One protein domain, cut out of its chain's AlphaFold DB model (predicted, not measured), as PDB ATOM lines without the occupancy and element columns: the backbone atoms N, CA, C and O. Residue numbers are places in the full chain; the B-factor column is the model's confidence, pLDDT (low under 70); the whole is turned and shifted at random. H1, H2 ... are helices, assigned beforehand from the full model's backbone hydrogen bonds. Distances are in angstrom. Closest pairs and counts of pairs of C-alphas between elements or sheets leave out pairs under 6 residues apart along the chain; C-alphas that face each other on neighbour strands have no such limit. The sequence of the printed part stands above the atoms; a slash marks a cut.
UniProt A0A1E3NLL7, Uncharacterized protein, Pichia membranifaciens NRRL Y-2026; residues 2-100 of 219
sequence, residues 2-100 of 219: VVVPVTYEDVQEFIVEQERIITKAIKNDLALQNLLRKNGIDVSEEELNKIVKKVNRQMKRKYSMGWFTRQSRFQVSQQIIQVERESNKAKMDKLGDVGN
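AT A GLANCE: This is residues 2 to 100 of the 219 residues of an uncharacterized protein of Pichia membranifaciens NRRL Y-2026 (UniProt A0A1E3NLL7). Two long helices, H3 and H4, join end to end in a wide V; H1 lies inside its corner, and short H2 sits near the first end of H3, on the inner side of the V, without touching any helix. Residues 89 to 100 of H4 stick out. The printed part has 99 residues, with four named helices, H1 to H4 in order along the chain, holding 78 of them, and no named strand; its class is all helix, and it is extended, with a radius of gyration of the C-alphas of 21.8 A and spans of 73 by 30 by 17 A.

HOW THE PARTS SIT: H4, residues 70 to 100, touches H1, residues 8 to 22, with residues 73 to 81 alone, at a steep tilt of 48 degrees; their closest C-alphas, Val 11 and Ser 77, are 6.2 A apart. H3, residues 45 to 67, meets H4 only through their link. H1 and H3 only just touch, with 3 pairs of C-alphas within 8 A, the closest being Glu 19 and Tyr 63 at 8.0 A. H2, residues 30 to 38, touches no helix. Every O i to N i+4 pair is within hydrogen-bond range in H1, H2 and H4; in H3, 18 of 19.

IN THESE COORDINATES: H4 measures 45.2 A from first to last C-alpha, H3 31.1 A. C-alpha 8 is at (12.324, 23.440, 3.940), C-alpha 100 at (-9.592, 9.636, -17.600).

THE WHOLE: The farthest C-alphas, Ser 44 and Asn 100, are 73.3 A apart. The printed part has no cut, and no link is long. Residues 2 to 5, 64 to 67 and 95 to 100 have pLDDT under 70.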
ATOM      1  N   VAL A   2      15.824   9.358  -7.930       33.25
ATOM      2  CA  VAL A   2      14.776   9.572  -6.915       33.25
ATOM      3  C   VAL A   2      14.543  11.078  -6.781       33.25
ATOM      4  O   VAL A   2      15.483  11.801  -6.457       33.25
ATOM      5  N   VAL A   3      13.333  11.563  -7.071       44.91
ATOM      6  CA  VAL A   3      12.967  12.963  -6.803       44.91
ATOM      7  C   VAL A   3      12.568  13.039  -5.337       44.91
ATOM      8  O   VAL A   3      11.443  12.718  -4.964       44.91
ATOM      9  N   VAL A   4      13.537  13.387  -4.495       55.69
ATOM     10  CA  VAL A   4      13.302  13.672  -3.080       55.69
ATOM     11  C   VAL A   4      12.469  14.957  -3.008       55.69
ATOM     12  O   VAL A   4      12.846  15.939  -3.655       55.69
ATOM     13  N   PRO A   5      11.331  14.973  -2.290       63.97
ATOM     14  CA  PRO A   5      10.560  16.194  -2.119       63.97
ATOM     15  C   PRO A   5      11.453  17.249  -1.471       63.97
ATOM     16  O   PRO A   5      12.006  17.013  -0.402       63.97
ATOM     17  N   VAL A   6      11.589  18.400  -2.131       70.12
ATOM     18  CA  VAL A   6      12.405  19.511  -1.638       70.12
ATOM     19  C   VAL A   6      11.845  19.964  -0.291       70.12
ATOM     20  O   VAL A   6      10.737  20.510  -0.218       70.12
ATOM     21  N   THR A   7      12.585  19.710   0.786       78.00
ATOM     22  CA  THR A   7      12.164  20.102   2.130       78.00
ATOM     23  C   THR A   7      12.562  21.544   2.426       78.00
ATOM     24  O   THR A   7      13.430  22.139   1.785       78.00
ATOM     25  N   TYR A   8      11.916  22.132   3.434       78.12
ATOM     26  CA  TYR A   8      12.324  23.440   3.940       78.12
ATOM     27  C   TYR A   8      13.775  23.429   4.441       78.12
ATOM     28  O   TYR A   8      14.493  24.408   4.248       78.12
ATOM     29  N   GLU A   9      14.200  22.319   5.045       79.88
ATOM     30  CA  GLU A   9      15.560  22.115   5.540       79.88
ATOM     31  C   GLU A   9      16.567  22.124   4.386       79.88
ATOM     32  O   GLU A   9      17.508  22.915   4.434       79.88
ATOM     33  N   ASP A  10      16.299  21.394   3.296       82.81
ATOM     34  CA  ASP A  10      17.172  21.362   2.110       82.81
ATOM     35  C   ASP A  10      17.358  22.755   1.495       82.81
ATOM     36  O   ASP A  10      18.470  23.182   1.171       82.81
ATOM     37  N   VAL A  11      16.259  23.504   1.348       84.81
ATOM     38  CA  VAL A  11      16.293  24.859   0.781       84.81
ATOM     39  C   VAL A  11      17.025  25.811   1.717       84.81
ATOM     40  O   VAL A  11      17.812  26.646   1.265       84.81
ATOM     41  N   GLN A  12      16.787  25.702   3.024       81.94
ATOM     42  CA  GLN A  12      17.457  26.540   4.007       81.94
ATOM     43  C   GLN A  12      18.965  26.267   4.034       81.94
ATOM     44  O   GLN A  12      19.741  27.223   4.019       81.94
ATOM     45  N   GLU A  13      19.386  25.002   4.046       86.06
ATOM     46  CA  GLU A  13      20.800  24.618   4.005       86.06
ATOM     47  C   GLU A  13      21.475  25.119   2.730       86.06
ATOM     48  O   GLU A  13      22.530  25.756   2.798       86.06
ATOM     49  N   PHE A  14      20.826  24.932   1.578       86.69
ATOM     50  CA  PHE A  14      21.335  25.425   0.305       86.69
ATOM     51  C   PHE A  14      21.519  26.947   0.312       86.69
ATOM     52  O   PHE A  14      22.592  27.444  -0.035       86.69
ATOM     53  N   ILE A  15      20.506  27.706   0.743       84.94
ATOM     54  CA  ILE A  15      20.574  29.174   0.791       84.94
ATOM     55  C   ILE A  15      21.674  29.644   1.750       84.94
ATOM     56  O   ILE A  15      22.393  30.591   1.430       84.94
ATOM     57  N   VAL A  16      21.829  28.995   2.909       83.38
ATOM     58  CA  VAL A  16      22.877  29.331   3.885       83.38
ATOM     59  C   VAL A  16      24.271  29.073   3.312       83.38
ATOM     60  O   VAL A  16      25.161  29.912   3.475       83.38
ATOM     61  N   GLU A  17      24.476  27.962   2.606       86.00
ATOM     62  CA  GLU A  17      25.776  27.665   2.002       86.00
ATOM     63  C   GLU A  17      26.091  28.620   0.838       86.00
ATOM     64  O   GLU A  17      27.203  29.143   0.749       86.00
ATOM     65  N   GLN A  18      25.106  28.960  -0.001       83.38
ATOM     66  CA  GLN A  18      25.291  29.973  -1.048       83.38
ATOM     67  C   GLN A  18      25.572  31.366  -0.462       83.38
ATOM     68  O   GLN A  18      26.462  32.072  -0.945       83.38
ATOM     69  N   GLU A  19      24.876  31.754   0.614       83.00
ATOM     70  CA  GLU A  19      25.158  32.988   1.357       83.00
ATOM     71  C   GLU A  19      26.612  32.993   1.842       83.00
ATOM     72  O   GLU A  19      27.330  33.977   1.638       83.00
ATOM     73  N   ARG A  20      27.082  31.890   2.434       83.75
ATOM     74  CA  ARG A  20      28.461  31.751   2.916       83.75
ATOM     75  C   ARG A  20      29.486  31.899   1.793       83.75
ATOM     76  O   ARG A  20      30.505  32.561   1.996       83.75
ATOM     77  N   ILE A  21      29.239  31.299   0.630       84.25
ATOM     78  CA  ILE A  21      30.140  31.379  -0.527       84.25
ATOM     79  C   ILE A  21      30.221  32.821  -1.044       84.25
ATOM     80  O   ILE A  21      31.320  33.351  -1.205       84.25
ATOM     81  N   ILE A  22      29.075  33.475  -1.250       80.69
ATOM     82  CA  ILE A  22      28.998  34.828  -1.826       80.69
ATOM     83  C   ILE A  22      29.525  35.889  -0.851       80.69
ATOM     84  O   ILE A  22      30.160  36.858  -1.262       80.69
ATOM     85  N   THR A  23      29.284  35.720   0.450       79.38
ATOM     86  CA  THR A  23      29.740  36.667   1.483       79.38
ATOM     87  C   THR A  23      31.166  36.408   1.966       79.38
ATOM     88  O   THR A  23      31.674  37.149   2.817       79.38
ATOM     89  N   LYS A  24      31.845  35.392   1.417       84.81
ATOM     90  CA  LYS A  24      33.231  35.079   1.750       84.81
ATOM     91  C   LYS A  24      34.122  36.282   1.443       84.81
ATOM     92  O   LYS A  24      34.178  36.776   0.320       84.81
ATOM     93  N   ALA A  25      34.840  36.751   2.461       83.75
ATOM     94  CA  ALA A  25      35.726  37.895   2.311       83.75
ATOM     95  C   ALA A  25      36.859  37.584   1.323       83.75
ATOM     96  O   ALA A  25      37.547  36.566   1.453       83.75
ATOM     97  N   ILE A  26      37.085  38.501   0.384       85.94
ATOM     98  CA  ILE A  26      38.245  38.474  -0.503       85.94
ATOM     99  C   ILE A  26      39.486  38.712   0.354       85.94
ATOM    100  O   ILE A  26      39.552  39.688   1.109       85.94
ATOM    101  N   LYS A  27      40.466  37.818   0.249       85.62
ATOM    102  CA  LYS A  27      41.777  37.983   0.875       85.62
ATOM    103  C   LYS A  27      42.750  38.516  -0.169       85.62
ATOM    104  O   LYS A  27      42.657  38.155  -1.336       85.62
ATOM    105  N   ASN A  28      43.661  39.384   0.257       81.19
ATOM    106  CA  ASN A  28      44.811  39.743  -0.562       81.19
ATOM    107  C   ASN A  28      45.816  38.588  -0.468       81.19
ATOM    108  O   ASN A  28      46.611  38.535   0.466       81.19
ATOM    109  N   ASP A  29      45.673  37.606  -1.354       85.19
ATOM    110  CA  ASP A  29      46.530  36.429  -1.438       85.19
ATOM    111  C   ASP A  29      47.369  36.435  -2.725       85.19
ATOM    112  O   ASP A  29      47.149  37.216  -3.654       85.19
ATOM    113  N   LEU A  30      48.356  35.537  -2.781       81.56
ATOM    114  CA  LEU A  30      49.233  35.360  -3.944       81.56
ATOM    115  C   LEU A  30      48.449  35.089  -5.237       81.56
ATOM    116  O   LEU A  30      48.887  35.486  -6.314       81.56
ATOM    117  N   ALA A  31      47.280  34.448  -5.150       85.50
ATOM    118  CA  ALA A  31      46.429  34.188  -6.305       85.50
ATOM    119  C   ALA A  31      45.852  35.486  -6.892       85.50
ATOM    120  O   ALA A  31      45.922  35.691  -8.107       85.50
ATOM    121  N   LEU A  32      45.347  36.388  -6.044       85.69
ATOM    122  CA  LEU A  32      44.865  37.703  -6.468       85.69
ATOM    123  C   LEU A  32      45.998  38.556  -7.050       85.69
ATOM    124  O   LEU A  32      45.827  39.166  -8.105       85.69
ATOM    125  N   GLN A  33      47.168  38.560  -6.406       83.62
ATOM    126  CA  GLN A  33      48.335  39.301  -6.893       83.62
ATOM    127  C   GLN A  33      48.810  38.787  -8.262       83.62
ATOM    128  O   GLN A  33      49.082  39.580  -9.165       83.62
ATOM    129  N   ASN A  34      48.837  37.466  -8.457       85.31
ATOM    130  CA  ASN A  34      49.180  36.855  -9.742       85.31
ATOM    131  C   ASN A  34      48.150  37.183 -10.835       85.31
ATOM    132  O   ASN A  34      48.532  37.423 -11.981       85.31
ATOM    133  N   LEU A  35      46.857  37.239 -10.497       88.12
ATOM    134  CA  LEU A  35      45.800  37.662 -11.422       88.12
ATOM    135  C   LEU A  35      45.946  39.127 -11.842       88.12
ATOM    136  O   LEU A  35      45.770  39.439 -13.018       88.12
ATOM    137  N   LEU A  36      46.279  40.022 -10.913       86.62
ATOM    138  CA  LEU A  36      46.495  41.440 -11.219       86.62
ATOM    139  C   LEU A  36      47.698  41.630 -12.147       86.62
ATOM    140  O   LEU A  36      47.570  42.290 -13.178       86.62
ATOM    141  N   ARG A  37      48.815  40.949 -11.855       85.12
ATOM    142  CA  ARG A  37      50.011  40.947 -12.711       85.12
ATOM    143  C   ARG A  37      49.725  40.395 -14.107       85.12
ATOM    144  O   ARG A  37      50.144  40.994 -15.091       85.12
ATOM    145  N   LYS A  38      48.969  39.294 -14.212       90.50
ATOM    146  CA  LYS A  38      48.575  38.705 -15.504       90.50
ATOM    147  C   LYS A  38      47.734  39.662 -16.354       90.50
ATOM    148  O   LYS A  38      47.832  39.627 -17.574       90.50
ATOM    149  N   ASN A  39      46.925  40.506 -15.717       89.62
ATOM    150  CA  ASN A  39      46.101  41.510 -16.390       89.62
ATOM    151  C   ASN A  39      46.815  42.864 -16.576       89.62
ATOM    152  O   ASN A  39      46.181  43.816 -17.022       89.62
ATOM    153  N   GLY A  40      48.108  42.967 -16.244       86.88
ATOM    154  CA  GLY A  40      48.895  44.193 -16.415       86.88
ATOM    155  C   GLY A  40      48.503  45.336 -15.475       86.88
ATOM    156  O   GLY A  40      48.774  46.493 -15.782       86.88
ATOM    157  N   ILE A  41      47.844  45.036 -14.352       85.06
ATOM    158  CA  ILE A  41      47.412  46.046 -13.382       85.06
ATOM    159  C   ILE A  41      48.498  46.187 -12.316       85.06
ATOM    160  O   ILE A  41      48.663  45.296 -11.480       85.06
ATOM    161  N   ASP A  42      49.224  47.304 -12.352       81.81
ATOM    162  CA  ASP A  42      50.264  47.623 -11.374       81.81
ATOM    163  C   ASP A  42      49.680  48.519 -10.274       81.81
ATOM    164  O   ASP A  42      49.279  49.658 -10.514       81.81
ATOM    165  N   VAL A  43      49.532  47.962  -9.072       81.69
ATOM    166  CA  VAL A  43      48.912  48.628  -7.917       81.69
ATOM    167  C   VAL A  43      49.770  48.337  -6.702       81.69
ATOM    168  O   VAL A  43      50.148  47.187  -6.466       81.69
ATOM    169  N   SER A  44      50.045  49.366  -5.901       86.25
ATOM    170  CA  SER A  44      50.802  49.183  -4.665       86.25
ATOM    171  C   SER A  44      50.058  48.262  -3.689       86.25
ATOM    172  O   SER A  44      48.825  48.228  -3.629       86.25
ATOM    173  N   GLU A  45      50.802  47.512  -2.877       82.81
ATOM    174  CA  GLU A  45      50.211  46.557  -1.934       82.81
ATOM    175  C   GLU A  45      49.297  47.252  -0.902       82.81
ATOM    176  O   GLU A  45      48.260  46.717  -0.495       82.81
ATOM    177  N   GLU A  46      49.623  48.491  -0.528       85.94
ATOM    178  CA  GLU A  46      48.796  49.327   0.344       85.94
ATOM    179  C   GLU A  46      47.473  49.748  -0.306       85.94
ATOM    180  O   GLU A  46      46.419  49.711   0.343       85.94
ATOM    181  N   GLU A  47      47.494  50.142  -1.580       86.00
ATOM    182  CA  GLU A  47      46.289  50.503  -2.330       86.00
ATOM    183  C   GLU A  47      45.408  49.287  -2.583       86.00
ATOM    184  O   GLU A  47      44.198  49.356  -2.354       86.00
ATOM    185  N   LEU A  48      46.006  48.151  -2.947       87.31
ATOM    186  CA  LEU A  48      45.288  46.895  -3.116       87.31
ATOM    187  C   LEU A  48      44.580  46.491  -1.816       87.31
ATOM    188  O   LEU A  48      43.388  46.180  -1.823       87.31
ATOM    189  N   ASN A  49      45.263  46.598  -0.673       86.19
ATOM    190  CA  ASN A  49      44.664  46.345   0.636       86.19
ATOM    191  C   ASN A  49      43.504  47.306   0.956       86.19
ATOM    192  O   ASN A  49      42.482  46.882   1.510       86.19
ATOM    193  N   LYS A  50      43.617  48.594   0.601       89.38
ATOM    194  CA  LYS A  50      42.522  49.573   0.757       89.38
ATOM    195  C   LYS A  50      41.328  49.225  -0.138       89.38
ATOM    196  O   LYS A  50      40.187  49.307   0.328       89.38
ATOM    197  N   ILE A  51      41.570  48.812  -1.384       88.19
ATOM    198  CA  ILE A  51      40.534  48.401  -2.341       88.19
ATOM    199  C   ILE A  51      39.820  47.145  -1.837       88.19
ATOM    200  O   ILE A  51      38.600  47.173  -1.672       88.19
ATOM    201  N   VAL A  52      40.557  46.088  -1.486       89.88
ATOM    202  CA  VAL A  52      39.998  44.832  -0.958       89.88
ATOM    203  C   VAL A  52      39.159  45.091   0.298       89.88
ATOM    204  O   VAL A  52      38.033  44.600   0.407       89.88
ATOM    205  N   LYS A  53      39.635  45.937   1.226       89.50
ATOM    206  CA  LYS A  53      38.852  46.343   2.407       89.50
ATOM    207  C   LYS A  53      37.555  47.067   2.032       89.50
ATOM    208  O   LYS A  53      36.513  46.778   2.625       89.50
ATOM    209  N   LYS A  54      37.585  47.996   1.067       91.06
ATOM    210  CA  LYS A  54      36.380  48.702   0.592       91.06
ATOM    211  C   LYS A  54      35.388  47.746  -0.072       91.06
ATOM    212  O   LYS A  54      34.207  47.797   0.270       91.06
ATOM    213  N   VAL A  55      35.861  46.856  -0.945       89.31
ATOM    214  CA  VAL A  55      35.035  45.856  -1.638       89.31
ATOM    215  C   VAL A  55      34.380  44.911  -0.633       89.31
ATOM    216  O   VAL A  55      33.160  44.778  -0.637       89.31
ATOM    217  N   ASN A  56      35.145  44.350   0.309       89.00
ATOM    218  CA  ASN A  56      34.596  43.493   1.363       89.00
ATOM    219  C   ASN A  56      33.550  44.222   2.220       89.00
ATOM    220  O   ASN A  56      32.517  43.651   2.568       89.00
ATOM    221  N   ARG A  57      33.776  45.505   2.538       88.44
ATOM    222  CA  ARG A  57      32.807  46.320   3.290       88.44
ATOM    223  C   ARG A  57      31.517  46.541   2.504       88.44
ATOM    224  O   ARG A  57      30.439  46.475   3.095       88.44
ATOM    225  N   GLN A  58      31.614  46.803   1.200       86.62
ATOM    226  CA  GLN A  58      30.447  46.946   0.329       86.62
ATOM    227  C   GLN A  58      29.702  45.623   0.155       86.62
ATOM    228  O   GLN A  58      28.484  45.607   0.314       86.62
ATOM    229  N   MET A  59      30.410  44.514  -0.077       83.94
ATOM    230  CA  MET A  59      29.804  43.184  -0.181       83.94
ATOM    231  C   MET A  59      29.076  42.797   1.107       83.94
ATOM    232  O   MET A  59      27.916  42.394   1.053       83.94
ATOM    233  N   LYS A  60      29.686  43.028   2.278       81.25
ATOM    234  CA  LYS A  60      29.032  42.776   3.569       81.25
ATOM    235  C   LYS A  60      27.759  43.611   3.743       81.25
ATOM    236  O   LYS A  60      26.739  43.082   4.167       81.25
ATOM    237  N   ARG A  61      27.782  44.901   3.387       81.81
ATOM    238  CA  ARG A  61      26.584  45.759   3.461       81.81
ATOM    239  C   ARG A  61      25.489  45.317   2.488       81.81
ATOM    240  O   ARG A  61      24.334  45.243   2.883       81.81
ATOM    241  N   LYS A  62      25.841  45.014   1.237       80.81
ATOM    242  CA  LYS A  62      24.871  44.671   0.189       80.81
ATOM    243  C   LYS A  62      24.221  43.307   0.434       80.81
ATOM    244  O   LYS A  62      23.001  43.191   0.377       80.81
ATOM    245  N   TYR A  63      25.029  42.296   0.739       76.12
ATOM    246  CA  TYR A  63      24.566  40.913   0.809       76.12
ATOM    247  C   TYR A  63      24.135  40.504   2.220       76.12
ATOM    248  O   TYR A  63      23.002  40.074   2.392       76.12
ATOM    249  N   SER A  64      24.972  40.709   3.242       69.19
ATOM    250  CA  SER A  64      24.647  40.259   4.607       69.19
ATOM    251  C   SER A  64      23.568  41.115   5.287       69.19
ATOM    252  O   SER A  64      22.761  40.575   6.038       69.19
ATOM    253  N   MET A  65      23.515  42.426   5.021       69.00
ATOM    254  CA  MET A  65      22.487  43.304   5.609       69.00
ATOM    255  C   MET A  65      21.285  43.568   4.692       69.00
ATOM    256  O   MET A  65      20.218  43.891   5.200       69.00
ATOM    257  N   GLY A  66      21.445  43.460   3.369       67.81
ATOM    258  CA  GLY A  66      20.380  43.757   2.406       67.81
ATOM    259  C   GLY A  66      19.640  42.515   1.915       67.81
ATOM    260  O   GLY A  66      18.438  42.385   2.116       67.81
ATOM    261  N   TRP A  67      20.362  41.606   1.261       69.06
ATOM    262  CA  TRP A  67      19.764  40.495   0.508       69.06
ATOM    263  C   TRP A  67      19.532  39.205   1.300       69.06
ATOM    264  O   TRP A  67      18.606  38.476   0.972       69.06
ATOM    265  N   PHE A  68      20.344  38.912   2.321       74.25
ATOM    266  CA  PHE A  68      20.285  37.649   3.075       74.25
ATOM    267  C   PHE A  68      19.794  37.822   4.522       74.25
ATOM    268  O   PHE A  68      20.173  37.096   5.449       74.25
ATOM    269  N   THR A  69      18.897  38.782   4.746       80.88
ATOM    270  CA  THR A  69      18.232  38.912   6.049       80.88
ATOM    271  C   THR A  69      17.457  37.633   6.386       80.88
ATOM    272  O   THR A  69      16.985  36.919   5.498       80.88
ATOM    273  N   ARG A  70      17.285  37.327   7.678       80.62
ATOM    274  CA  ARG A  70      16.516  36.144   8.116       80.62
ATOM    275  C   ARG A  70      15.104  36.120   7.516       80.62
ATOM    276  O   ARG A  70      14.629  35.064   7.119       80.62
ATOM    277  N   GLN A  71      14.476  37.289   7.406       83.25
ATOM    278  CA  GLN A  71      13.149  37.444   6.817       83.25
ATOM    279  C   GLN A  71      13.147  37.174   5.308       83.25
ATOM    280  O   GLN A  71      12.308  36.410   4.844       83.25
ATOM    281  N   SER A  72      14.105  37.731   4.558       82.94
ATOM    282  CA  SER A  72      14.215  37.467   3.114       82.94
ATOM    283  C   SER A  72      14.448  35.984   2.812       82.94
ATOM    284  O   SER A  72      13.787  35.430   1.942       82.94
ATOM    285  N   ARG A  73      15.301  35.309   3.597       80.56
ATOM    286  CA  ARG A  73      15.531  33.863   3.470       80.56
ATOM    287  C   ARG A  73      14.257  33.071   3.711       80.56
ATOM    288  O   ARG A  73      13.907  32.233   2.895       80.56
ATOM    289  N   PHE A  74      13.538  33.383   4.788       83.44
ATOM    290  CA  PHE A  74      12.275  32.722   5.096       83.44
ATOM    291  C   PHE A  74      11.237  32.900   3.976       83.44
ATOM    292  O   PHE A  74      10.627  31.924   3.548       83.44
ATOM    293  N   GLN A  75      11.074  34.125   3.464       85.31
ATOM    294  CA  GLN A  75      10.140  34.419   2.372       85.31
ATOM    295  C   GLN A  75      10.500  33.668   1.085       85.31
ATOM    296  O   GLN A  75       9.625  33.057   0.477       85.31
ATOM    297  N   VAL A  76      11.779  33.662   0.700       84.19
ATOM    298  CA  VAL A  76      12.253  32.945  -0.492       84.19
ATOM    299  C   VAL A  76      12.067  31.436  -0.332       84.19
ATOM    300  O   VAL A  76      11.552  30.793  -1.243       84.19
ATOM    301  N   SER A  77      12.396  30.866   0.832       84.69
ATOM    302  CA  SER A  77      12.163  29.443   1.100       84.69
ATOM    303  C   SER A  77      10.683  29.075   0.986       84.69
ATOM    304  O   SER A  77      10.351  28.064   0.370       84.69
ATOM    305  N   GLN A  78       9.778  29.900   1.528       84.12
ATOM    306  CA  GLN A  78       8.338  29.663   1.392       84.12
ATOM    307  C   GLN A  78       7.870  29.726  -0.065       84.12
ATOM    308  O   GLN A  78       7.105  28.861  -0.485       84.12
ATOM    309  N   GLN A  79       8.355  30.698  -0.841       86.25
ATOM    310  CA  GLN A  79       8.028  30.817  -2.264       86.25
ATOM    311  C   GLN A  79       8.504  29.602  -3.063       86.25
ATOM    312  O   GLN A  79       7.734  29.064  -3.851       86.25
ATOM    313  N   ILE A  80       9.732  29.126  -2.828       85.81
ATOM    314  CA  ILE A  80      10.276  27.936  -3.501       85.81
ATOM    315  C   ILE A  80       9.412  26.708  -3.202       85.81
ATOM    316  O   ILE A  80       8.992  26.013  -4.123       85.81
ATOM    317  N   ILE A  81       9.088  26.470  -1.929       83.56
ATOM    318  CA  ILE A  81       8.247  25.333  -1.527       83.56
ATOM    319  C   ILE A  81       6.852  25.440  -2.143       83.56
ATOM    320  O   ILE A  81       6.270  24.434  -2.545       83.56
ATOM    321  N   GLN A  82       6.292  26.646  -2.203       85.25
ATOM    322  CA  GLN A  82       4.977  26.863  -2.783       85.25
ATOM    323  C   GLN A  82       4.967  26.584  -4.289       85.25
ATOM    324  O   GLN A  82       4.099  25.848  -4.750       85.25
ATOM    325  N   VAL A  83       5.965  27.072  -5.027       86.88
ATOM    326  CA  VAL A  83       6.130  26.778  -6.460       86.88
ATOM    327  C   VAL A  83       6.308  25.278  -6.697       86.88
ATOM    328  O   VAL A  83       5.700  24.721  -7.610       86.88
ATOM    329  N   GLU A  84       7.076  24.591  -5.849       80.94
ATOM    330  CA  GLU A  84       7.266  23.141  -5.957       80.94
ATOM    331  C   GLU A  84       5.955  22.376  -5.708       80.94
ATOM    332  O   GLU A  84       5.617  21.436  -6.430       80.94
ATOM    333  N   ARG A  85       5.159  22.811  -4.721       81.31
ATOM    334  CA  ARG A  85       3.823  22.252  -4.455       81.31
ATOM    335  C   ARG A  85       2.861  22.486  -5.613       81.31
ATOM    336  O   ARG A  85       2.139  21.563  -5.980       81.31
ATOM    337  N   GLU A  86       2.849  23.685  -6.185       82.50
ATOM    338  CA  GLU A  86       2.025  24.024  -7.350       82.50
ATOM    339  C   GLU A  86       2.428  23.191  -8.574       82.50
ATOM    340  O   GLU A  86       1.563  22.631  -9.246       82.50
ATOM    341  N   SER A  87       3.733  23.010  -8.804       83.06
ATOM    342  CA  SER A  87       4.261  22.137  -9.858       83.06
ATOM    343  C   SER A  87       3.828  20.683  -9.666       83.06
ATOM    344  O   SER A  87       3.353  20.039 -10.604       83.06
ATOM    345  N   ASN A  88       3.936  20.160  -8.443       79.06
ATOM    346  CA  ASN A  88       3.520  18.793  -8.140       79.06
ATOM    347  C   ASN A  88       2.007  18.611  -8.264       79.06
ATOM    348  O   ASN A  88       1.569  17.599  -8.806       79.06
ATOM    349  N   LYS A  89       1.208  19.598  -7.845       79.69
ATOM    350  CA  LYS A  89      -0.241  19.580  -8.056       79.69
ATOM    351  C   LYS A  89      -0.583  19.552  -9.547       79.69
ATOM    352  O   LYS A  89      -1.345  18.692  -9.965       79.69
ATOM    353  N   ALA A  90       0.056  20.391 -10.361       77.06
ATOM    354  CA  ALA A  90      -0.153  20.391 -11.809       77.06
ATOM    355  C   ALA A  90       0.220  19.047 -12.465       77.06
ATOM    356  O   ALA A  90      -0.463  18.591 -13.378       77.06
ATOM    357  N   LYS A  91       1.284  18.378 -11.994       75.25
ATOM    358  CA  LYS A  91       1.640  17.020 -12.447       75.25
ATOM    359  C   LYS A  91       0.586  15.980 -12.047       75.25
ATOM    360  O   LYS A  91       0.303  15.082 -12.833       75.25
ATOM    361  N   MET A  92       0.010  16.101 -10.851       72.81
ATOM    362  CA  MET A  92      -1.057  15.214 -10.371       72.81
ATOM    363  C   MET A  92      -2.370  15.416 -11.125       72.81
ATOM    364  O   MET A  92      -3.022  14.438 -11.478       72.81
ATOM    365  N   ASP A  93      -2.734  16.661 -11.423       72.75
ATOM    366  CA  ASP A  93      -3.933  16.969 -12.207       72.75
ATOM    367  C   ASP A  93      -3.805  16.373 -13.622       72.75
ATOM    368  O   ASP A  93      -4.692  15.650 -14.075       72.75
ATOM    369  N   LYS A  94      -2.631  16.521 -14.259       71.50
ATOM    370  CA  LYS A  94      -2.315  15.858 -15.538       71.50
ATOM    371  C   LYS A  94      -2.405  14.330 -15.472       71.50
ATOM    372  O   LYS A  94      -2.841  13.697 -16.429       71.50
ATOM    373  N   LEU A  95      -1.982  13.713 -14.366       67.12
ATOM    374  CA  LEU A  95      -2.143  12.271 -14.157       67.12
ATOM    375  C   LEU A  95      -3.620  11.863 -14.084       67.12
ATOM    376  O   LEU A  95      -3.985  10.809 -14.604       67.12
ATOM    377  N   GLY A  96      -4.461  12.693 -13.462       67.25
ATOM    378  CA  GLY A  96      -5.912  12.519 -13.459       67.25
ATOM    379  C   GLY A  96      -6.487  12.520 -14.874       67.25
ATOM    380  O   GLY A  96      -7.248  11.618 -15.226       67.25
ATOM    381  N   ASP A  97      -6.049  13.464 -15.708       66.69
ATOM    382  CA  ASP A  97      -6.458  13.552 -17.113       66.69
ATOM    383  C   ASP A  97      -6.016  12.321 -17.916       66.69
ATOM    384  O   ASP A  97      -6.824  11.729 -18.631       66.69
ATOM    385  N   VAL A  98      -4.775  11.857 -17.733       62.97
ATOM    386  CA  VAL A  98      -4.283  10.608 -18.344       62.97
ATOM    387  C   VAL A  98      -5.122   9.407 -17.901       62.97
ATOM    388  O   VAL A  98      -5.493   8.576 -18.728       62.97
ATOM    389  N   GLY A  99      -5.465   9.315 -16.614       65.19
ATOM    390  CA  GLY A  99      -6.333   8.260 -16.093       65.19
ATOM    391  C   GLY A  99      -7.737   8.286 -16.704       65.19
ATOM    392  O   GLY A  99      -8.298   7.229 -16.993       65.19
ATOM    393  N   ASN A 100      -8.294   9.474 -16.944       67.38
ATOM    394  CA  ASN A 100      -9.592   9.636 -17.600       67.38
ATOM    395  C   ASN A 100      -9.535   9.232 -19.079       67.38
ATOM    396  O   ASN A 100     -10.411   8.502 -19.537       67.38
TER     397      ASN A 100